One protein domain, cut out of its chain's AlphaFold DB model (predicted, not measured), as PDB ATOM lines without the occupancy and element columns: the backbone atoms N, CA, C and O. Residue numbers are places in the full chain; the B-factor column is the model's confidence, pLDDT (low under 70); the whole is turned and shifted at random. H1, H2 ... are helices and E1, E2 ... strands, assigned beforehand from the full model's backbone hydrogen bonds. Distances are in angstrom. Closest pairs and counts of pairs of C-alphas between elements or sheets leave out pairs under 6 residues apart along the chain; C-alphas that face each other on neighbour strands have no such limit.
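What this domain is: This is residues 117 to 284 of the 284 residues of an uncharacterized protein of Clostridium sp. (UniProt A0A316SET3). The chain winds in stacked, three-sided turns, a solenoid of short strands: the flat sheet E8 E11 E14 E17 E19 E21 makes one side, E5, E7, E10, E13 and E16 lie along another, and E4, E6, E9, E12 and E15 along the third, while E18 and E20 bend round a corner between two sides. Before the turns, E1 pairs beside E4 and the hairpin E2 and E3 is set outside the stack; the small helix H1 is at the other end. The printed part has 168 residues with 23 named strands, E1 to E23, then one named helix, H1, and is mostly strand. Its sheets are a branched one of ten strands, parallel in its neighbour pairs; one of six, order E8 E11 E14 E17 E19 E21, all parallel; one of five, order E1 E4 E6 E9 E12, mixed; and the antiparallel pair E2 E3. The whole is compact, with a radius of gyration of the C-alphas of 16.2 A, and only just elongated, spanning 57 by 29 by 24 A.

Where its parts are: E1, residues 120 to 123, begins at C-alpha 120 at (-3.792, 23.845, 37.057). E2 is 127 to 129 and E3 137 to 139. E4, 144 to 149, is 15.5 A long; E5 is 152 to 154. E6 is 166 to 169, E7 172 to 175 and E8 179 to 182. E9 is 186 to 189, E10 192 to 194 and E11 197 to 200. E12 is 204 to 207, E13 210 to 212 and E14 215 to 217. E15 is 220 to 222, E16 225 to 227 and E17 230 to 232. E18, 235 to 242, is 15.8 A long and E19 is 245 to 247. E20, 250 to 258, is 15.7 A long, from C-alpha 250 at (13.146, 3.510, 16.194); E21 is 261 to 263. E22 is 266 to 268 and E23 272 to 274. H1, 278 to 282, ends at C-alpha 282 at (15.447, -9.598, 9.046).

How they stand to each other: E1 and E4 are antiparallel, with N 121 and O 146 3.0 A apart. E2 and E3 form a hairpin, N 129 to O 137 being 2.8 A. E4 and E6 are parallel at 19 degrees, with N 147 and O 166 at 2.9 A. The closest C-alphas of E6 and E8 are those of Val 166 and Ala 182, 6.5 A apart. Residues 161 to 162 pair, parallel, with 179 to 180 of E8. E8 and E11 are parallel at 2 degrees, N 181 to O 198 being 2.9 A. The six-strand and branched sheets form a sandwich, two sheets face to face, with 27 pairs of C-alphas within 10 A. E12 runs on into E13 across 2 residues at 99 degrees. E18 bends by 103 degrees at residue 238: E15 and E16 lie on one side of it, with N 236 to O 220 and N 241 to O 225 each 2.8 A, and E20 on the other side, with N 240 to O 255 at 2.8 A. E20 bends by 118 degrees at residue 253. H1 only grazes the six-strand sheet with residues 278 to 281; every O i to N i+4 pair in H1 is within hydrogen-bond range.

The domain as a whole: The C-alphas farthest apart, those of Lys 117 and Val 284, are 57.9 A apart. The printed part has no cut and ends at the chain's last residue. The link E5 to E6, 11 residues, is long; E2 to E3 is short, and the other links are tight. The mean pLDDT of the printed part is 94.2, with residues 283 to 284 under 70.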
ATOM      1  N   LYS A 117      -6.434  29.546  38.585       90.44
ATOM      2  CA  LYS A 117      -5.696  30.738  38.138       90.44
ATOM      3  C   LYS A 117      -4.257  30.460  37.682       90.44
ATOM      4  O   LYS A 117      -3.706  31.258  36.931       90.44
ATOM      5  N   ASP A 118      -3.660  29.365  38.145       91.81
ATOM      6  CA  ASP A 118      -2.304  28.936  37.800       91.81
ATOM      7  C   ASP A 118      -2.341  27.922  36.642       91.81
ATOM      8  O   ASP A 118      -1.368  27.203  36.392       91.81
ATOM      9  N   ASN A 119      -3.472  27.868  35.921       94.06
ATOM     10  CA  ASN A 119      -3.744  26.952  34.821       94.06
ATOM     11  C   ASN A 119      -3.682  25.476  35.227       94.06
ATOM     12  O   ASN A 119      -3.439  24.589  34.405       94.06
ATOM     13  N   ARG A 120      -3.875  25.189  36.511       95.44
ATOM     14  CA  ARG A 120      -3.792  23.845  37.057       95.44
ATOM     15  C   ARG A 120      -5.174  23.215  37.092       95.44
ATOM     16  O   ARG A 120      -6.136  23.819  37.554       95.44
ATOM     17  N   ILE A 121      -5.268  21.963  36.658       95.50
ATOM     18  CA  ILE A 121      -6.523  21.216  36.742       95.50
ATOM     19  C   ILE A 121      -6.740  20.711  38.171       95.50
ATOM     20  O   ILE A 121      -5.824  20.158  38.789       95.50
ATOM     21  N   ARG A 122      -7.976  20.817  38.664       95.75
ATOM     22  CA  ARG A 122      -8.406  20.252  39.949       95.75
ATOM     23  C   ARG A 122      -9.720  19.491  39.808       95.75
ATOM     24  O   ARG A 122     -10.710  20.040  39.330       95.75
ATOM     25  N   ALA A 123      -9.745  18.236  40.254       95.75
ATOM     26  CA  ALA A 123     -10.952  17.414  40.230       95.75
ATOM     27  C   ALA A 123     -12.009  17.944  41.215       95.75
ATOM     28  O   ALA A 123     -11.737  18.128  42.403       95.75
ATOM     29  N   LEU A 124     -13.236  18.147  40.736       93.56
ATOM     30  CA  LEU A 124     -14.372  18.638  41.531       93.56
ATOM     31  C   LEU A 124     -15.213  17.504  42.134       93.56
ATOM     32  O   LEU A 124     -15.935  17.714  43.111       93.56
ATOM     33  N   GLN A 125     -15.090  16.300  41.582       91.69
ATOM     34  CA  GLN A 125     -15.820  15.103  41.988       91.69
ATOM     35  C   GLN A 125     -14.977  13.849  41.737       91.69
ATOM     36  O   GLN A 125     -13.949  13.905  41.063       91.69
ATOM     37  N   ASN A 126     -15.437  12.709  42.252       92.06
ATOM     38  CA  ASN A 126     -14.829  11.426  41.931       92.06
ATOM     39  C   ASN A 126     -15.308  10.971  40.545       92.06
ATOM     40  O   ASN A 126     -16.505  10.992  40.257       92.06
ATOM     41  N   PHE A 127     -14.418  10.477  39.693       92.38
ATOM     42  CA  PHE A 127     -14.823   9.859  38.429       92.38
ATOM     43  C   PHE A 127     -13.861   8.753  38.015       92.38
ATOM     44  O   PHE A 127     -12.798   8.577  38.600       92.38
ATOM     45  N   ILE A 128     -14.289   7.947  37.047       91.50
ATOM     46  CA  ILE A 128     -13.555   6.773  36.589       91.50
ATOM     47  C   ILE A 128     -13.276   6.898  35.102       91.50
ATOM     48  O   ILE A 128     -14.151   7.268  34.320       91.50
ATOM     49  N   ILE A 129     -12.047   6.576  34.737       92.19
ATOM     50  CA  ILE A 129     -11.539   6.609  33.375       92.19
ATOM     51  C   ILE A 129     -11.392   5.175  32.906       92.19
ATOM     52  O   ILE A 129     -10.872   4.329  33.639       92.19
ATOM     53  N   TYR A 130     -11.808   4.914  31.673       89.88
ATOM     54  CA  TYR A 130     -11.713   3.603  31.036       89.88
ATOM     55  C   TYR A 130     -10.755   3.649  29.839       89.88
ATOM     56  O   TYR A 130     -11.211   3.559  28.700       89.88
ATOM     57  N   PRO A 131      -9.442   3.833  30.062       85.38
ATOM     58  CA  PRO A 131      -8.498   3.901  28.957       85.38
ATOM     59  C   PRO A 131      -8.347   2.535  28.264       85.38
ATOM     60  O   PRO A 131      -8.537   1.487  28.900       85.38
ATOM     61  N   PRO A 132      -7.959   2.514  26.977       79.00
ATOM     62  CA  PRO A 132      -7.780   1.273  26.235       79.00
ATOM     63  C   PRO A 132      -6.663   0.427  26.849       79.00
ATOM     64  O   PRO A 132      -5.631   0.935  27.300       79.00
ATOM     65  N   ASN A 133      -6.825  -0.896  26.806       77.00
ATOM     66  CA  ASN A 133      -5.761  -1.838  27.151       77.00
ATOM     67  C   ASN A 133      -5.170  -1.678  28.571       77.00
ATOM     68  O   ASN A 133      -4.015  -2.060  28.804       77.00
ATOM     69  N   ALA A 134      -5.928  -1.130  29.527       82.06
ATOM     70  CA  ALA A 134      -5.483  -0.915  30.907       82.06
ATOM     71  C   ALA A 134      -6.607  -1.068  31.940       82.06
ATOM     72  O   ALA A 134      -7.777  -1.167  31.583       82.06
ATOM     73  N   TYR A 135      -6.251  -1.123  33.228       84.12
ATOM     74  CA  TYR A 135      -7.246  -1.055  34.299       84.12
ATOM     75  C   TYR A 135      -7.956   0.305  34.292       84.12
ATOM     76  O   TYR A 135      -7.323   1.313  33.980       84.12
ATOM     77  N   PRO A 136      -9.237   0.359  34.689       89.75
ATOM     78  CA  PRO A 136      -9.900   1.625  34.958       89.75
ATOM     79  C   PRO A 136      -9.192   2.408  36.068       89.75
ATOM     80  O   PRO A 136      -8.801   1.817  37.076       89.75
ATOM     81  N   PHE A 137      -9.096   3.728  35.929       91.25
ATOM     82  CA  PHE A 137      -8.469   4.620  36.914       91.25
ATOM     83  C   PHE A 137      -9.526   5.468  37.610       91.25
ATOM     84  O   PHE A 137     -10.388   6.024  36.939       91.25
ATOM     85  N   ILE A 138      -9.463   5.574  38.936       93.31
ATOM     86  CA  ILE A 138     -10.296   6.502  39.704       93.31
ATOM     87  C   ILE A 138      -9.506   7.792  39.919       93.31
ATOM     88  O   ILE A 138      -8.375   7.751  40.399       93.31
ATOM     89  N   VAL A 139     -10.122   8.917  39.568       94.88
ATOM     90  CA  VAL A 139      -9.688  10.258  39.966       94.88
ATOM     91  C   VAL A 139     -10.519  10.661  41.169       94.88
ATOM     92  O   VAL A 139     -11.752  10.569  41.133       94.88
ATOM     93  N   HIS A 140      -9.849  11.080  42.236       94.44
ATOM     94  CA  HIS A 140     -10.500  11.501  43.459       94.44
ATOM     95  C   HIS A 140     -10.812  12.992  43.437       94.44
ATOM     96  O   HIS A 140     -10.063  13.811  42.902       94.44
ATOM     97  N   LYS A 141     -11.921  13.363  44.077       93.81
ATOM     98  CA  LYS A 141     -12.251  14.764  44.330       93.81
ATOM     99  C   LYS A 141     -11.084  15.451  45.048       93.81
ATOM    100  O   LYS A 141     -10.636  14.988  46.091       93.81
ATOM    101  N   GLY A 142     -10.656  16.590  44.513       95.00
ATOM    102  CA  GLY A 142      -9.527  17.364  45.022       95.00
ATOM    103  C   GLY A 142      -8.172  16.984  44.425       95.00
ATOM    104  O   GLY A 142      -7.214  17.723  44.654       95.00
ATOM    105  N   ASP A 143      -8.076  15.906  43.638       96.50
ATOM    106  CA  ASP A 143      -6.834  15.554  42.950       96.50
ATOM    107  C   ASP A 143      -6.379  16.692  42.029       96.50
ATOM    108  O   ASP A 143      -7.170  17.301  41.302       96.50
ATOM    109  N   LEU A 144      -5.072  16.960  42.050       96.88
ATOM    110  CA  LEU A 144      -4.437  17.941  41.176       96.88
ATOM    111  C   LEU A 144      -3.989  17.264  39.875       96.88
ATOM    112  O   LEU A 144      -3.058  16.453  39.877       96.88
ATOM    113  N   GLY A 145      -4.612  17.645  38.762       96.50
ATOM    114  CA  GLY A 145      -4.274  17.210  37.402       96.50
ATOM    115  C   GLY A 145      -3.105  17.996  36.817       96.50
ATOM    116  O   GLY A 145      -2.377  18.628  37.560       96.50
ATOM    117  N   GLY A 146      -2.871  17.943  35.513       96.44
ATOM    118  CA  GLY A 146      -1.791  18.673  34.834       96.44
ATOM    119  C   GLY A 146      -1.980  20.194  34.774       96.44
ATOM    120  O   GLY A 146      -2.937  20.745  35.320       96.44
ATOM    121  N   ILE A 147      -1.038  20.870  34.114       96.12
ATOM    122  CA  ILE A 147      -1.118  22.306  33.793       96.12
ATOM    123  C   ILE A 147      -1.507  22.457  32.326       96.12
ATOM    124  O   ILE A 147      -1.035  21.694  31.482       96.12
ATOM    125  N   VAL A 148      -2.346  23.440  32.022       93.75
ATOM    126  CA  VAL A 148      -2.843  23.687  30.673       93.75
ATOM    127  C   VAL A 148      -2.629  25.131  30.234       93.75
ATOM    128  O   VAL A 148      -3.240  26.056  30.745       93.75
ATOM    129  N   SER A 149      -1.754  25.348  29.263       86.94
ATOM    130  CA  SER A 149      -1.425  26.684  28.761       86.94
ATOM    131  C   SER A 149      -1.626  26.762  27.251       86.94
ATOM    132  O   SER A 149      -1.005  26.006  26.509       86.94
ATOM    133  N   GLY A 150      -2.461  27.695  26.787       78.38
ATOM    134  CA  GLY A 150      -2.809  27.853  25.369       78.38
ATOM    135  C   GLY A 150      -4.247  27.433  25.057       78.38
ATOM    136  O   GLY A 150      -5.083  27.343  25.959       78.38
ATOM    137  N   ASN A 151      -4.547  27.198  23.777       75.88
ATOM    138  CA  ASN A 151      -5.872  26.755  23.354       75.88
ATOM    139  C   ASN A 151      -5.990  25.245  23.526       75.88
ATOM    140  O   ASN A 151      -5.530  24.448  22.715       75.88
ATOM    141  N   HIS A 152      -6.659  24.846  24.588       78.62
ATOM    142  CA  HIS A 152      -6.992  23.453  24.823       78.62
ATOM    143  C   HIS A 152      -8.472  23.155  24.599       78.62
ATOM    144  O   HIS A 152      -9.350  23.967  24.901       78.62
ATOM    145  N   ASP A 153      -8.733  21.931  24.166       80.50
ATOM    146  CA  ASP A 153     -10.048  21.312  24.180       80.50
ATOM    147  C   ASP A 153     -10.010  20.104  25.122       80.50
ATOM    148  O   ASP A 153      -9.824  18.950  24.720       80.50
ATOM    149  N   LEU A 154     -10.090  20.413  26.416       81.00
ATOM    150  CA  LEU A 154     -10.216  19.447  27.498       81.00
ATOM    151  C   LEU A 154     -11.658  19.546  28.023       81.00
ATOM    152  O   LEU A 154     -12.015  20.464  28.764       81.00
ATOM    153  N   LEU A 155     -12.516  18.629  27.564       80.69
ATOM    154  CA  LEU A 155     -13.953  18.665  27.843       80.69
ATOM    155  C   LEU A 155     -14.231  18.390  29.324       80.69
ATOM    156  O   LEU A 155     -14.072  17.262  29.792       80.69
ATOM    157  N   GLN A 156     -14.710  19.393  30.060       82.50
ATOM    158  CA  GLN A 156     -14.908  19.306  31.517       82.50
ATOM    159  C   GLN A 156     -15.982  18.303  31.962       82.50
ATOM    160  O   GLN A 156     -16.078  17.987  33.145       82.50
ATOM    161  N   HIS A 157     -16.776  17.776  31.030       83.00
ATOM    162  CA  HIS A 157     -17.765  16.724  31.285       83.00
ATOM    163  C   HIS A 157     -17.285  15.320  30.867       83.00
ATOM    164  O   HIS A 157     -17.900  14.316  31.244       83.00
ATOM    165  N   ASP A 158     -16.181  15.223  30.120       87.62
ATOM    166  CA  ASP A 158     -15.571  13.951  29.730       87.62
ATOM    167  C   ASP A 158     -14.691  13.382  30.851       87.62
ATOM    168  O   ASP A 158     -14.131  14.120  31.653       87.62
ATOM    169  N   ASN A 159     -14.538  12.058  30.892       91.06
ATOM    170  CA  ASN A 159     -13.723  11.370  31.897       91.06
ATOM    171  C   ASN A 159     -12.209  11.475  31.642       91.06
ATOM    172  O   ASN A 159     -11.447  10.822  32.351       91.06
ATOM    173  N   SER A 160     -11.749  12.202  30.620       94.19
ATOM    174  CA  SER A 160     -10.313  12.332  30.378       94.19
ATOM    175  C   SER A 160      -9.603  13.032  31.534       94.19
ATOM    176  O   SER A 160     -10.145  13.931  32.177       94.19
ATOM    177  N   TRP A 161      -8.362  12.625  31.788       96.00
ATOM    178  CA  TRP A 161      -7.543  13.189  32.853       96.00
ATOM    179  C   TRP A 161      -6.070  13.196  32.480       96.00
ATOM    180  O   TRP A 161      -5.531  12.219  31.949       96.00
ATOM    181  N   ILE A 162      -5.409  14.292  32.832       96.00
ATOM    182  CA  ILE A 162      -3.966  14.445  32.705       96.00
ATOM    183  C   ILE A 162      -3.347  14.544  34.101       96.00
ATOM    184  O   ILE A 162      -3.831  15.272  34.968       96.00
ATOM    185  N   GLY A 163      -2.292  13.773  34.340       96.00
ATOM    186  CA  GLY A 163      -1.632  13.663  35.634       96.00
ATOM    187  C   GLY A 163      -0.839  14.911  36.019       96.00
ATOM    188  O   GLY A 163      -0.506  15.750  35.187       96.00
ATOM    189  N   LYS A 164      -0.484  15.002  37.306       96.62
ATOM    190  CA  LYS A 164       0.123  16.189  37.928       96.62
ATOM    191  C   LYS A 164       1.342  16.771  37.206       96.62
ATOM    192  O   LYS A 164       1.606  17.965  37.314       96.62
ATOM    193  N   THR A 165       2.125  15.918  36.585       97.19
ATOM    194  CA  THR A 165       3.418  16.213  35.961       97.19
ATOM    195  C   THR A 165       3.298  16.528  34.469       97.19
ATOM    196  O   THR A 165       4.298  16.849  33.831       97.19
ATOM    197  N   VAL A 166       2.088  16.443  33.914       97.69
ATOM    198  CA  VAL A 166       1.808  16.708  32.504       97.69
ATOM    199  C   VAL A 166       1.532  18.196  32.307       97.69
ATOM    200  O   VAL A 166       0.796  18.811  33.084       97.69
ATOM    201  N   LYS A 167       2.105  18.760  31.247       96.88
ATOM    202  CA  LYS A 167       1.847  20.118  30.769       96.88
ATOM    203  C   LYS A 167       1.315  20.046  29.346       96.88
ATOM    204  O   LYS A 167       1.950  19.427  28.494       96.88
ATOM    205  N   LEU A 168       0.158  20.652  29.104       96.62
ATOM    206  CA  LEU A 168      -0.367  20.852  27.757       96.62
ATOM    207  C   LEU A 168      -0.016  22.262  27.293       96.62
ATOM    208  O   LEU A 168      -0.308  23.234  27.990       96.62
ATOM    209  N   GLU A 169       0.591  22.351  26.120       94.81
ATOM    210  CA  GLU A 169       1.016  23.597  25.493       94.81
ATOM    211  C   GLU A 169       0.459  23.702  24.066       94.81
ATOM    212  O   GLU A 169       0.306  22.701  23.361       94.81
ATOM    213  N   GLY A 170       0.163  24.921  23.618       91.94
ATOM    214  CA  GLY A 170      -0.353  25.158  22.266       91.94
ATOM    215  C   GLY A 170      -1.743  24.557  22.038       91.94
ATOM    216  O   GLY A 170      -2.560  24.525  22.959       91.94
ATOM    217  N   ASP A 171      -2.000  24.100  20.811       93.56
ATOM    218  CA  ASP A 171      -3.323  23.637  20.372       93.56
ATOM    219  C   ASP A 171      -3.524  22.144  20.696       93.56
ATOM    220  O   ASP A 171      -3.308  21.261  19.862       93.56
ATOM    221  N   CYS A 172      -3.903  21.840  21.939       95.62
ATOM    222  CA  CYS A 172      -4.074  20.464  22.423       95.62
ATOM    223  C   CYS A 172      -5.553  20.066  22.574       95.62
ATOM    224  O   CYS A 172      -6.338  20.787  23.178       95.62
ATOM    225  N   SER A 173      -5.945  18.868  22.134       95.38
ATOM    226  CA  SER A 173      -7.303  18.322  22.329       95.38
ATOM    227  C   SER A 173      -7.235  16.945  22.976       95.38
ATOM    228  O   SER A 173      -6.718  16.016  22.357       95.38
ATOM    229  N   ILE A 174      -7.793  16.788  24.180       95.31
ATOM    230  CA  ILE A 174      -7.726  15.545  24.964       95.31
ATOM    231  C   ILE A 174      -9.144  15.096  25.333       95.31
ATOM    232  O   ILE A 174      -9.841  15.788  26.079       95.31
ATOM    233  N   LYS A 175      -9.593  13.953  24.795       93.88
ATOM    234  CA  LYS A 175     -11.007  13.533  24.884       93.88
ATOM    235  C   LYS A 175     -11.204  12.019  24.991       93.88
ATOM    236  O   LYS A 175     -10.288  11.225  24.771       93.88
ATOM    237  N   ASN A 176     -12.450  11.628  25.250       92.31
ATOM    238  CA  ASN A 176     -12.983  10.270  25.162       92.31
ATOM    239  C   ASN A 176     -12.297   9.264  26.102       92.31
ATOM    240  O   ASN A 176     -11.819   8.233  25.648       92.31
ATOM    241  N   ASN A 177     -12.290   9.511  27.417       91.25
ATOM    242  CA  ASN A 177     -11.628   8.642  28.416       91.25
ATOM    243  C   ASN A 177     -10.102   8.500  28.215       91.25
ATOM    244  O   ASN A 177      -9.525   7.454  28.524       91.25
ATOM    245  N   THR A 178      -9.439   9.541  27.716       94.94
ATOM    246  CA  THR A 178      -7.978   9.561  27.624       94.94
ATOM    247  C   THR A 178      -7.356   9.715  29.008       94.94
ATOM    248  O   THR A 178      -7.745  10.585  29.786       94.94
ATOM    249  N   PHE A 179      -6.346   8.901  29.307       96.25
ATOM    250  CA  PHE A 179      -5.554   9.024  30.527       96.25
ATOM    251  C   PHE A 179      -4.082   9.244  30.187       96.25
ATOM    252  O   PHE A 179      -3.466   8.431  29.494       96.25
ATOM    253  N   ILE A 180      -3.520  10.338  30.701       96.94
ATOM    254  CA  ILE A 180      -2.110  10.690  30.517       96.94
ATOM    255  C   ILE A 180      -1.451  10.787  31.883       96.94
ATOM    256  O   ILE A 180      -1.866  11.577  32.728       96.94
ATOM    257  N   TYR A 181      -0.393  10.017  32.091       95.81
ATOM    258  CA  TYR A 181       0.388  10.032  33.317       95.81
ATOM    259  C   TYR A 181       1.881  10.068  33.004       95.81
ATOM    260  O   TYR A 181       2.362   9.436  32.067       95.81
ATOM    261  N   ALA A 182       2.635  10.782  33.827       96.31
ATOM    262  CA  ALA A 182       4.080  10.797  33.744       96.31
ATOM    263  C   ALA A 182       4.663  10.770  35.156       96.31
ATOM    264  O   ALA A 182       4.154  11.425  36.063       96.31
ATOM    265  N   GLU A 183       5.725  10.005  35.373       94.62
ATOM    266  CA  GLU A 183       6.416  10.028  36.669       94.62
ATOM    267  C   GLU A 183       7.174  11.350  36.873       94.62
ATOM    268  O   GLU A 183       7.223  11.898  37.970       94.62
ATOM    269  N   HIS A 184       7.716  11.884  35.780       95.25
ATOM    270  CA  HIS A 184       8.403  13.168  35.711       95.25
ATOM    271  C   HIS A 184       7.692  14.072  34.696       95.25
ATOM    272  O   HIS A 184       6.626  13.727  34.198       95.25
ATOM    273  N   GLU A 185       8.255  15.240  34.399       96.69
ATOM    274  CA  GLU A 185       7.641  16.200  33.477       96.69
ATOM    275  C   GLU A 185       7.410  15.617  32.071       96.69
ATOM    276  O   GLU A 185       8.342  15.127  31.429       96.69
ATOM    277  N   LEU A 186       6.170  15.721  31.585       97.62
ATOM    278  CA  LEU A 186       5.802  15.456  30.195       97.62
ATOM    279  C   LEU A 186       5.171  16.714  29.604       97.62
ATOM    280  O   LEU A 186       4.101  17.131  30.046       97.62
ATOM    281  N   ILE A 187       5.815  17.281  28.588       97.06
ATOM    282  CA  ILE A 187       5.262  18.395  27.813       97.06
ATOM    283  C   ILE A 187       4.607  17.826  26.558       97.06
ATOM    284  O   ILE A 187       5.256  17.121  25.784       97.06
ATOM    285  N   ILE A 188       3.328  18.127  26.363       97.50
ATOM    286  CA  ILE A 188       2.560  17.756  25.177       97.50
ATOM    287  C   ILE A 188       2.189  19.041  24.454       97.50
ATOM    288  O   ILE A 188       1.544  19.905  25.045       97.50
ATOM    289  N   GLN A 189       2.593  19.161  23.194       97.00
ATOM    290  CA  GLN A 189       2.411  20.380  22.419       97.00
ATOM    291  C   GLN A 189       1.705  20.112  21.089       97.00
ATOM    292  O   GLN A 189       2.169  19.287  20.308       97.00
ATOM    293  N   ASN A 190       0.636  20.853  20.786       96.88
ATOM    294  CA  ASN A 190      -0.102  20.745  19.517       96.88
ATOM    295  C   ASN A 190      -0.556  19.305  19.195       96.88
ATOM    296  O   ASN A 190      -0.357  18.808  18.084       96.88
ATOM    297  N   CYS A 191      -1.088  18.590  20.188       97.81
ATOM    298  CA  CYS A 191      -1.475  17.190  20.034       97.81
ATOM    299  C   CYS A 191      -2.981  16.982  20.152       97.81
ATOM    300  O   CYS A 191      -3.647  17.554  21.017       97.81
ATOM    301  N   LYS A 192      -3.497  16.047  19.357       97.81
ATOM    302  CA  LYS A 192      -4.854  15.522  19.493       97.81
ATOM    303  C   LYS A 192      -4.788  14.097  20.029       97.81
ATOM    304  O   LYS A 192      -4.227  13.223  19.377       97.81
ATOM    305  N   ILE A 193      -5.348  13.854  21.209       97.62
ATOM    306  CA  ILE A 193      -5.293  12.551  21.872       97.62
ATOM    307  C   ILE A 193      -6.706  12.127  22.274       97.62
ATOM    308  O   ILE A 193      -7.387  12.814  23.037       97.62
ATOM    309  N   GLU A 194      -7.149  10.983  21.758       96.12
ATOM    310  CA  GLU A 194      -8.499  10.469  21.984       96.12
ATOM    311  C   GLU A 194      -8.484   8.992  22.361       96.12
ATOM    312  O   GLU A 194      -7.755   8.196  21.764       96.12
ATOM    313  N   GLU A 195      -9.313   8.615  23.341       94.88
ATOM    314  CA  GLU A 195      -9.501   7.222  23.760       94.88
ATOM    315  C   GLU A 195      -8.172   6.491  23.973       94.88
ATOM    316  O   GLU A 195      -7.993   5.371  23.515       94.88
ATOM    317  N   SER A 196      -7.191   7.148  24.597       95.81
ATOM    318  CA  SER A 196      -5.811   6.652  24.639       95.81
ATOM    319  C   SER A 196      -5.235   6.592  26.050       95.81
ATOM    320  O   SER A 196      -5.636   7.326  26.953       95.81
ATOM    321  N   LEU A 197      -4.263   5.697  26.234       96.12
ATOM    322  CA  LEU A 197      -3.424   5.631  27.424       96.12
ATOM    323  C   LEU A 197      -2.017   6.093  27.066       96.12
ATOM    324  O   LEU A 197      -1.354   5.450  26.253       96.12
ATOM    325  N   ILE A 198      -1.532   7.130  27.741       97.12
ATOM    326  CA  ILE A 198      -0.140   7.565  27.650       97.12
ATOM    327  C   ILE A 198       0.474   7.495  29.041       97.12
ATOM    328  O   ILE A 198       0.012   8.155  29.969       97.12
ATOM    329  N   MET A 199       1.526   6.696  29.192       95.75
ATOM    330  CA  MET A 199       2.314   6.645  30.420       95.75
ATOM    331  C   MET A 199       3.784   6.778  30.078       95.75
ATOM    332  O   MET A 199       4.255   6.064  29.202       95.75
ATOM    333  N   THR A 200       4.521   7.649  30.760       94.62
ATOM    334  CA  THR A 200       5.959   7.811  30.512       94.62
ATOM    335  C   THR A 200       6.784   7.820  31.788       94.62
ATOM    336  O   THR A 200       6.345   8.320  32.830       94.62
ATOM    337  N   HIS A 201       8.010   7.311  31.668       90.75
ATOM    338  CA  HIS A 201       9.062   7.471  32.660       90.75
ATOM    339  C   HIS A 201      10.043   8.552  32.195       90.75
ATOM    340  O   HIS A 201      10.188   8.814  30.999       90.75
ATOM    341  N   GLY A 202      10.696   9.214  33.150       89.94
ATOM    342  CA  GLY A 202      11.622  10.313  32.866       89.94
ATOM    343  C   GLY A 202      10.975  11.549  32.225       89.94
ATOM    344  O   GLY A 202       9.763  11.617  32.014       89.94
ATOM    345  N   LYS A 203      11.803  12.569  31.973       93.06
ATOM    346  CA  LYS A 203      11.363  13.820  31.343       93.06
ATOM    347  C   LYS A 203      11.229  13.631  29.837       93.06
ATOM    348  O   LYS A 203      12.199  13.210  29.205       93.06
ATOM    349  N   LYS A 204      10.070  13.963  29.261       94.44
ATOM    350  CA  LYS A 204       9.816  13.818  27.818       94.44
ATOM    351  C   LYS A 204       9.038  14.987  27.230       94.44
ATOM    352  O   LYS A 204       8.373  15.746  27.932       94.44
ATOM    353  N   LYS A 205       9.107  15.076  25.904       95.19
ATOM    354  CA  LYS A 205       8.265  15.934  25.080       95.19
ATOM    355  C   LYS A 205       7.572  15.090  24.011       95.19
ATOM    356  O   LYS A 205       8.194  14.177  23.464       95.19
ATOM    357  N   MET A 206       6.309  15.404  23.758       97.00
ATOM    358  CA  MET A 206       5.510  14.919  22.640       97.00
ATOM    359  C   MET A 206       4.971  16.133  21.889       97.00
ATOM    360  O   MET A 206       4.488  17.073  22.523       97.00
ATOM    361  N   SER A 207       5.058  16.132  20.563       97.69
ATOM    362  CA  SER A 207       4.602  17.277  19.777       97.69
ATOM    363  C   SER A 207       3.951  16.901  18.458       97.69
ATOM    364  O   SER A 207       4.232  15.845  17.893       97.69
ATOM    365  N   ASN A 208       3.062  17.778  17.981       98.31
ATOM    366  CA  ASN A 208       2.496  17.767  16.629       98.31
ATOM    367  C   ASN A 208       1.937  16.397  16.210       98.31
ATOM    368  O   ASN A 208       2.127  15.958  15.081       98.31
ATOM    369  N   SER A 209       1.309  15.683  17.144       98.56
ATOM    370  CA  SER A 209       0.925  14.281  16.952       98.56
ATOM    371  C   SER A 209      -0.562  14.057  17.186       98.56
ATOM    372  O   SER A 209      -1.170  14.675  18.063       98.56
ATOM    373  N   THR A 210      -1.134  13.121  16.431       98.69
ATOM    374  CA  THR A 210      -2.498  12.624  16.641       98.69
ATOM    375  C   THR A 210      -2.441  11.181  17.123       98.69
ATOM    376  O   THR A 210      -1.854  10.333  16.461       98.69
ATOM    377  N   ILE A 211      -3.040  10.897  18.279       98.44
ATOM    378  CA  ILE A 211      -3.009   9.579  18.924       98.44
ATOM    379  C   ILE A 211      -4.436   9.163  19.277       98.44
ATOM    380  O   ILE A 211      -5.099   9.807  20.088       98.44
ATOM    381  N   ILE A 212      -4.919   8.078  18.678       97.75
ATOM    382  CA  ILE A 212      -6.309   7.629  18.807       97.75
ATOM    383  C   ILE A 212      -6.330   6.151  19.190       97.75
ATOM    384  O   ILE A 212      -5.612   5.346  18.592       97.75
ATOM    385  N   LYS A 213      -7.154   5.763  20.174       95.44
ATOM    386  CA  LYS A 213      -7.352   4.349  20.569       95.44
ATOM    387  C   LYS A 213      -6.048   3.606  20.860       95.44
ATOM    388  O   LYS A 213      -5.912   2.418  20.574       95.44
ATOM    389  N   THR A 214      -5.054   4.315  21.381       95.94
ATOM    390  CA  THR A 214      -3.678   3.824  21.431       95.94
ATOM    391  C   THR A 214      -3.191   3.710  22.863       95.94
ATOM    392  O   THR A 214      -3.456   4.560  23.715       95.94
ATOM    393  N   LYS A 215      -2.432   2.648  23.126       95.81
ATOM    394  CA  LYS A 215      -1.673   2.487  24.366       95.81
ATOM    395  C   LYS A 215      -0.202   2.774  24.095       95.81
ATOM    396  O   LYS A 215       0.489   1.946  23.506       95.81
ATOM    397  N   ALA A 216       0.272   3.922  24.559       96.81
ATOM    398  CA  ALA A 216       1.648   4.378  24.432       96.81
ATOM    399  C   ALA A 216       2.347   4.350  25.802       96.81
ATOM    400  O   ALA A 216       2.040   5.145  26.690       96.81
ATOM    401  N   LEU A 217       3.297   3.431  25.972       95.88
ATOM    402  CA  LEU A 217       4.109   3.301  27.180       95.88
ATOM    403  C   LEU A 217       5.561   3.693  26.907       95.88
ATOM    404  O   LEU A 217       6.262   3.021  26.161       95.88
ATOM    405  N   ASP A 218       6.011   4.753  27.560       96.44
ATOM    406  CA  ASP A 218       7.397   5.203  27.616       96.44
ATOM    407  C   ASP A 218       8.032   5.502  26.248       96.44
ATOM    408  O   ASP A 218       9.199   5.214  25.991       96.44
ATOM    409  N   ASN A 219       7.269   6.137  25.363       96.81
ATOM    410  CA  ASN A 219       7.706   6.456  24.003       96.81
ATOM    411  C   ASN A 219       8.235   7.889  23.874       96.81
ATOM    412  O   ASN A 219       7.930   8.754  24.694       96.81
ATOM    413  N   HIS A 220       9.009   8.136  22.821       96.56
ATOM    414  CA  HIS A 220       9.190   9.465  22.243       96.56
ATOM    415  C   HIS A 220       8.364   9.510  20.959       96.56
ATOM    416  O   HIS A 220       8.523   8.626  20.123       96.56
ATOM    417  N   ILE A 221       7.437  10.460  20.853       98.12
ATOM    418  CA  ILE A 221       6.504  10.563  19.725       98.12
ATOM    419  C   ILE A 221       6.471  12.019  19.293       98.12
ATOM    420  O   ILE A 221       6.156  12.894  20.101       98.12
ATOM    421  N   ASP A 222       6.806  12.263  18.037       98.19
ATOM    422  CA  ASP A 222       6.831  13.597  17.453       98.19
ATOM    423  C   ASP A 222       6.310  13.546  16.015       98.19
ATOM    424  O   ASP A 222       6.597  12.596  15.283       98.19
ATOM    425  N   GLU A 223       5.530  14.547  15.613       98.38
ATOM    426  CA  GLU A 223       5.037  14.708  14.234       98.38
ATOM    427  C   GLU A 223       4.324  13.457  13.674       98.38
ATOM    428  O   GLU A 223       4.418  13.172  12.489       98.38
ATOM    429  N   SER A 224       3.658  12.654  14.509       98.62
ATOM    430  CA  SER A 224       3.192  11.313  14.120       98.62
ATOM    431  C   SER A 224       1.673  11.157  14.189       98.62
ATOM    432  O   SER A 224       1.010  11.732  15.059       98.62
ATOM    433  N   PHE A 225       1.119  10.305  13.326       98.81
ATOM    434  CA  PHE A 225      -0.255   9.820  13.431       98.81
ATOM    435  C   PHE A 225      -0.256   8.371  13.926       98.81
ATOM    436  O   PHE A 225       0.383   7.503  13.341       98.81
ATOM    437  N   ILE A 226      -0.968   8.079  15.014       98.69
ATOM    438  CA  ILE A 226      -1.021   6.732  15.588       98.69
ATOM    439  C   ILE A 226      -2.461   6.378  15.934       98.69
ATOM    440  O   ILE A 226      -3.100   7.045  16.747       98.69
ATOM    441  N   GLU A 227      -2.956   5.283  15.367       98.38
ATOM    442  CA  GLU A 227      -4.315   4.810  15.593       98.38
ATOM    443  C   GLU A 227      -4.363   3.323  15.948       98.38
ATOM    444  O   GLU A 227      -3.687   2.485  15.342       98.38
ATOM    445  N   ASN A 228      -5.211   2.989  16.925       96.50
ATOM    446  CA  ASN A 228      -5.552   1.619  17.311       96.50
ATOM    447  C   ASN A 228      -4.319   0.732  17.562       96.50
ATOM    448  O   ASN A 228      -4.281  -0.428  17.160       96.50
ATOM    449  N   SER A 229      -3.276   1.298  18.167       97.12
ATOM    450  CA  SER A 229      -1.967   0.654  18.247       97.12
ATOM    451  C   SER A 229      -1.481   0.504  19.686       97.12
ATOM    452  O   SER A 229      -1.958   1.148  20.628       97.12
ATOM    453  N   LYS A 230      -0.487  -0.361  19.870       96.56
ATOM    454  CA  LYS A 230       0.238  -0.517  21.129       96.56
ATOM    455  C   LYS A 230       1.707  -0.218  20.887       96.56
ATOM    456  O   LYS A 230       2.392  -0.973  20.207       96.56
ATOM    457  N   ILE A 231       2.186   0.866  21.482       97.75
ATOM    458  CA  ILE A 231       3.555   1.345  21.310       97.75
ATOM    459  C   ILE A 231       4.259   1.310  22.665       97.75
ATOM    460  O   ILE A 231       3.759   1.871  23.644       97.75
ATOM    461  N   VAL A 232       5.416   0.662  22.741       97.31
ATOM    462  CA  VAL A 232       6.179   0.509  23.985       97.31
ATOM    463  C   VAL A 232       7.648   0.849  23.756       97.31
ATOM    464  O   VAL A 232       8.273   0.300  22.849       97.31
ATOM    465  N   SER A 233       8.207   1.719  24.596       97.50
ATOM    466  CA  SER A 233       9.633   2.069  24.648       97.50
ATOM    467  C   SER A 233      10.249   2.386  23.279       97.50
ATOM    468  O   SER A 233      11.370   1.983  22.989       97.50
ATOM    469  N   SER A 234       9.493   3.053  22.408       98.25
ATOM    470  CA  SER A 234       9.870   3.318  21.019       98.25
ATOM    471  C   SER A 234      10.088   4.807  20.759       98.25
ATOM    472  O   SER A 234       9.517   5.667  21.432       98.25
ATOM    473  N   ASN A 235      10.927   5.103  19.771       98.06
ATOM    474  CA  ASN A 235      11.181   6.443  19.258       98.06
ATOM    475  C   ASN A 235      10.538   6.580  17.875       98.06
ATOM    476  O   ASN A 235      10.962   5.914  16.930       98.06
ATOM    477  N   LEU A 236       9.504   7.409  17.793       98.44
ATOM    478  CA  LEU A 236       8.673   7.630  16.623       98.44
ATOM    479  C   LEU A 236       8.765   9.103  16.229       98.44
ATOM    480  O   LEU A 236       8.444   9.974  17.041       98.44
ATOM    481  N   LYS A 237       9.192   9.378  14.997       98.25
ATOM    482  CA  LYS A 237       9.202  10.741  14.468       98.25
ATOM    483  C   LYS A 237       8.743  10.774  13.025       98.25
ATOM    484  O   LYS A 237       9.386  10.151  12.180       98.25
ATOM    485  N   ASN A 238       7.704  11.561  12.756       98.19
ATOM    486  CA  ASN A 238       7.135  11.709  11.424       98.19
ATOM    487  C   ASN A 238       6.740  10.349  10.822       98.19
ATOM    488  O   ASN A 238       7.276   9.927   9.798       98.19
ATOM    489  N   VAL A 239       5.883   9.612  11.536       98.38
ATOM    490  CA  VAL A 239       5.417   8.280  11.132       98.38
ATOM    491  C   VAL A 239       3.911   8.133  11.305       98.38
ATOM    492  O   VAL A 239       3.337   8.638  12.271       98.38
ATOM    493  N   ASP A 240       3.308   7.355  10.414       98.62
ATOM    494  CA  ASP A 240       1.907   6.965  10.478       98.62
ATOM    495  C   ASP A 240       1.809   5.484  10.854       98.62
ATOM    496  O   ASP A 240       2.356   4.617  10.165       98.62
ATOM    497  N   ILE A 241       1.128   5.177  11.957       98.69
ATOM    498  CA  ILE A 241       1.013   3.821  12.499       98.69
ATOM    499  C   ILE A 241      -0.453   3.465  12.735       98.69
ATOM    500  O   ILE A 241      -1.163   4.155  13.466       98.69
ATOM    501  N   TYR A 242      -0.884   2.334  12.186       98.56
ATOM    502  CA  TYR A 242      -2.249   1.830  12.289       98.56
ATOM    503  C   TYR A 242      -2.240   0.387  12.776       98.56
ATOM    504  O   TYR A 242      -1.457  -0.433  12.298       98.56
ATOM    505  N   GLN A 243      -3.129   0.063  13.717       97.50
ATOM    506  CA  GLN A 243      -3.443  -1.320  14.104       97.50
ATOM    507  C   GLN A 243      -2.212  -2.186  14.442       97.50
ATOM    508  O   GLN A 243      -2.213  -3.388  14.199       97.50
ATOM    509  N   SER A 244      -1.141  -1.586  14.968       98.25
ATOM    510  CA  SER A 244       0.172  -2.233  15.070       98.25
ATOM    511  C   SER A 244       0.644  -2.395  16.514       98.25
ATOM    512  O   SER A 244       0.292  -1.614  17.403       98.25
ATOM    513  N   GLU A 245       1.502  -3.391  16.747       97.88
ATOM    514  CA  GLU A 245       2.257  -3.553  17.991       97.88
ATOM    515  C   GLU A 245       3.738  -3.244  17.743       97.88
ATOM    516  O   GLU A 245       4.434  -3.958  17.023       97.88
ATOM    517  N   ILE A 246       4.219  -2.157  18.346       98.38
ATOM    518  CA  ILE A 246       5.573  -1.633  18.151       98.38
ATOM    519  C   ILE A 246       6.275  -1.583  19.501       98.38
ATOM    520  O   ILE A 246       5.804  -0.937  20.439       98.38
ATOM    521  N   LYS A 247       7.410  -2.271  19.618       98.38
ATOM    522  CA  LYS A 247       8.139  -2.388  20.880       98.38
ATOM    523  C   LYS A 247       9.634  -2.172  20.697       98.38
ATOM    524  O   LYS A 247      10.269  -2.896  19.937       98.38
ATOM    525  N   GLU A 248      10.220  -1.264  21.471       98.31
ATOM    526  CA  GLU A 248      11.666  -0.992  21.460       98.31
ATOM    527  C   GLU A 248      12.188  -0.647  20.054       98.31
ATOM    528  O   GLU A 248      13.285  -1.047  19.670       98.31
ATOM    529  N   CYS A 249      11.378   0.045  19.248       98.44
ATOM    530  CA  CYS A 249      11.729   0.387  17.872       98.44
ATOM    531  C   CYS A 249      12.125   1.856  17.731       98.44
ATOM    532  O   CYS A 249      11.718   2.712  18.516       98.44
ATOM    533  N   LYS A 250      12.879   2.156  16.675       98.44
ATOM    534  CA  LYS A 250      13.146   3.510  16.194       98.44
ATOM    535  C   LYS A 250      12.610   3.620  14.770       98.44
ATOM    536  O   LYS A 250      13.190   3.034  13.861       98.44
ATOM    537  N   LEU A 251      11.488   4.310  14.596       98.25
ATOM    538  CA  LEU A 251      10.805   4.474  13.312       98.25
ATOM    539  C   LEU A 251      10.797   5.961  12.967       98.25
ATOM    540  O   LEU A 251      10.225   6.757  13.712       98.25
ATOM    541  N   LEU A 252      11.464   6.328  11.876       97.56
ATOM    542  CA  LEU A 252      11.676   7.722  11.494       97.56
ATOM    543  C   LEU A 252      11.342   7.984  10.021       97.56
ATOM    544  O   LEU A 252      11.453   7.090   9.187       97.56
ATOM    545  N   ASP A 253      11.072   9.245   9.702       95.38
ATOM    546  CA  ASP A 253      11.132   9.828   8.356       95.38
ATOM    547  C   ASP A 253      10.081   9.315   7.349       95.38
ATOM    548  O   ASP A 253      10.423   8.668   6.363       95.38
ATOM    549  N   ASN A 254       8.813   9.699   7.519       95.25
ATOM    550  CA  ASN A 254       7.683   9.386   6.624       95.25
ATOM    551  C   ASN A 254       7.412   7.878   6.463       95.25
ATOM    552  O   ASN A 254       7.078   7.403   5.375       95.25
ATOM    553  N   LEU A 255       7.565   7.104   7.536       97.62
ATOM    554  CA  LEU A 255       7.176   5.696   7.514       97.62
ATOM    555  C   LEU A 255       5.670   5.544   7.664       97.62
ATOM    556  O   LEU A 255       5.058   6.182   8.515       97.62
ATOM    557  N   TRP A 256       5.110   4.610   6.907       98.12
ATOM    558  CA  TRP A 256       3.732   4.168   7.062       98.12
ATOM    559  C   TRP A 256       3.723   2.700   7.484       98.12
ATOM    560  O   TRP A 256       4.284   1.852   6.786       98.12
ATOM    561  N   VAL A 257       3.115   2.394   8.626       98.38
ATOM    562  CA  VAL A 257       3.120   1.068   9.254       98.38
ATOM    563  C   VAL A 257       1.687   0.659   9.578       98.38
ATOM    564  O   VAL A 257       1.009   1.332  10.344       98.38
ATOM    565  N   ASP A 258       1.221  -0.454   9.019       98.50
ATOM    566  CA  ASP A 258      -0.157  -0.929   9.196       98.50
ATOM    567  C   ASP A 258      -0.197  -2.424   9.487       98.50
ATOM    568  O   ASP A 258       0.384  -3.232   8.756       98.50
ATOM    569  N   ASN A 259      -0.902  -2.780  10.559       98.19
ATOM    570  CA  ASN A 259      -1.064  -4.154  11.017       98.19
ATOM    571  C   ASN A 259       0.276  -4.908  11.151       98.19
ATOM    572  O   ASN A 259       0.425  -6.064  10.750       98.19
ATOM    573  N   CYS A 260       1.292  -4.227  11.684       98.19
ATOM    574  CA  CYS A 260       2.634  -4.767  11.860       98.19
ATOM    575  C   CYS A 260       2.927  -5.141  13.316       98.19
ATOM    576  O   CYS A 260       2.395  -4.552  14.260       98.19
ATOM    577  N   CYS A 261       3.847  -6.092  13.495       98.06
ATOM    578  CA  CYS A 261       4.397  -6.463  14.799       98.06
ATOM    579  C   CYS A 261       5.926  -6.329  14.787       98.06
ATOM    580  O   CYS A 261       6.658  -7.232  14.357       98.06
ATOM    581  N   PHE A 262       6.412  -5.172  15.236       98.19
ATOM    582  CA  PHE A 262       7.832  -4.830  15.232       98.19
ATOM    583  C   PHE A 262       8.418  -4.818  16.639       98.19
ATOM    584  O   PHE A 262       7.867  -4.230  17.570       98.19
ATOM    585  N   HIS A 263       9.581  -5.449  16.776       98.00
ATOM    586  CA  HIS A 263      10.351  -5.501  18.002       98.00
ATOM    587  C   HIS A 263      11.831  -5.254  17.712       98.00
ATOM    588  O   HIS A 263      12.410  -5.943  16.875       98.00
ATOM    589  N   LYS A 264      12.453  -4.306  18.427       97.19
ATOM    590  CA  LYS A 264      13.894  -4.002  18.313       97.19
ATOM    591  C   LYS A 264      14.349  -3.707  16.881       97.19
ATOM    592  O   LYS A 264      15.434  -4.109  16.469       97.19
ATOM    593  N   LEU A 265      13.521  -2.988  16.125       96.00
ATOM    594  CA  LEU A 265      13.852  -2.555  14.773       96.00
ATOM    595  C   LEU A 265      14.207  -1.078  14.721       96.00
ATOM    596  O   LEU A 265      13.602  -0.249  15.397       96.00
ATOM    597  N   THR A 266      15.154  -0.749  13.848       97.12
ATOM    598  CA  THR A 266      15.378   0.622  13.396       97.12
ATOM    599  C   THR A 266      15.035   0.694  11.919       97.12
ATOM    600  O   THR A 266      15.695   0.051  11.107       97.12
ATOM    601  N   LEU A 267      13.999   1.455  11.580       96.19
ATOM    602  CA  LEU A 267      13.561   1.694  10.210       96.19
ATOM    603  C   LEU A 267      13.536   3.200   9.962       96.19
ATOM    604  O   LEU A 267      13.244   3.986  10.866       96.19
ATOM    605  N   PHE A 268      13.840   3.594   8.733       95.19
ATOM    606  CA  PHE A 268      13.855   4.989   8.323       95.19
ATOM    607  C   PHE A 268      13.472   5.131   6.851       95.19
ATOM    608  O   PHE A 268      13.668   4.213   6.044       95.19
ATOM    609  N   GLY A 269      12.979   6.315   6.509       90.69
ATOM    610  CA  GLY A 269      12.710   6.749   5.147       90.69
ATOM    611  C   GLY A 269      11.268   6.524   4.705       90.69
ATOM    612  O   GLY A 269      10.464   5.895   5.382       90.69
ATOM    613  N   ASN A 270      10.953   7.031   3.517       94.50
ATOM    614  CA  ASN A 270       9.596   7.069   2.980       94.50
ATOM    615  C   ASN A 270       9.148   5.690   2.460       94.50
ATOM    616  O   ASN A 270       9.184   5.421   1.255       94.50
ATOM    617  N   ARG A 271       8.821   4.772   3.375       95.00
ATOM    618  CA  ARG A 271       8.451   3.385   3.067       95.00
ATOM    619  C   ARG A 271       7.160   2.975   3.753       95.00
ATOM    620  O   ARG A 271       6.853   3.386   4.868       95.00
ATOM    621  N   LYS A 272       6.450   2.077   3.073       97.06
ATOM    622  CA  LYS A 272       5.215   1.460   3.542       97.06
ATOM    623  C   LYS A 272       5.477   0.024   3.988       97.06
ATOM    624  O   LYS A 272       5.957  -0.785   3.195       97.06
ATOM    625  N   TYR A 273       5.103  -0.300   5.218       97.25
ATOM    626  CA  TYR A 273       5.102  -1.651   5.765       97.25
ATOM    627  C   TYR A 273       3.673  -2.049   6.107       97.25
ATOM    628  O   TYR A 273       2.962  -1.305   6.777       97.25
ATOM    629  N   LYS A 274       3.249  -3.214   5.617       97.88
ATOM    630  CA  LYS A 274       1.908  -3.736   5.858       97.88
ATOM    631  C   LYS A 274       1.949  -5.234   6.106       97.88
ATOM    632  O   LYS A 274       2.595  -5.941   5.332       97.88
ATOM    633  N   ASP A 275       1.257  -5.690   7.150       97.69
ATOM    634  CA  ASP A 275       1.144  -7.111   7.503       97.69
ATOM    635  C   ASP A 275       2.529  -7.771   7.668       97.69
ATOM    636  O   ASP A 275       2.774  -8.893   7.224       97.69
ATOM    637  N   LYS A 276       3.478  -7.023   8.250       96.12
ATOM    638  CA  LYS A 276       4.864  -7.465   8.463       96.12
ATOM    639  C   LYS A 276       5.182  -7.661   9.931       96.12
ATOM    640  O   LYS A 276       4.794  -6.873  10.794       96.12
ATOM    641  N   THR A 277       5.990  -8.672  10.186       96.12
ATOM    642  CA  THR A 277       6.654  -8.915  11.457       96.12
ATOM    643  C   THR A 277       8.124  -8.526  11.379       96.12
ATOM    644  O   THR A 277       8.682  -8.284  10.309       96.12
ATOM    645  N   THR A 278       8.776  -8.501  12.538       93.56
ATOM    646  CA  THR A 278      10.231  -8.310  12.634       93.56
ATOM    647  C   THR A 278      11.000  -9.323  11.785       93.56
ATOM    648  O   THR A 278      11.926  -8.962  11.064       93.56
ATOM    649  N   THR A 279      10.582 -10.588  11.829       92.69
ATOM    650  CA  THR A 279      11.224 -11.697  11.117       92.69
ATOM    651  C   THR A 279      11.177 -11.516   9.602       92.69
ATOM    652  O   THR A 279      12.164 -11.789   8.925       92.69
ATOM    653  N   ASP A 280      10.076 -10.980   9.068       92.19
ATOM    654  CA  ASP A 280       9.927 -10.734   7.626       92.19
ATOM    655  C   ASP A 280      10.916  -9.696   7.088       92.19
ATOM    656  O   ASP A 280      11.166  -9.656   5.886       92.19
ATOM    657  N   LEU A 281      11.446  -8.836   7.961       89.69
ATOM    658  CA  LEU A 281      12.382  -7.770   7.599       89.69
ATOM    659  C   LEU A 281      13.844  -8.138   7.859       89.69
ATOM    660  O   LEU A 281      14.724  -7.520   7.272       89.69
ATOM    661  N   LEU A 282      14.098  -9.115   8.735       85.38
ATOM    662  CA  LEU A 282      15.447  -9.598   9.046       85.38
ATOM    663  C   LEU A 282      15.874 -10.793   8.183       85.38
ATOM    664  O   LEU A 282      17.064 -11.071   8.092       85.38
ATOM    665  N   ASN A 283      14.927 -11.488   7.549       64.44
ATOM    666  CA  ASN A 283      15.196 -12.614   6.647       64.44
ATOM    667  C   ASN A 283      15.417 -12.182   5.181       64.44
ATOM    668  O   ASN A 283      15.184 -12.981   4.272       64.44
ATOM    669  N   VAL A 284      15.816 -10.927   4.951       53.22
ATOM    670  CA  VAL A 284      16.071 -10.349   3.620       53.22
ATOM    671  C   VAL A 284      17.554 -10.073   3.444       53.22
ATOM    672  O   VAL A 284      18.147  -9.484   4.375       53.22
TER     673      VAL A 284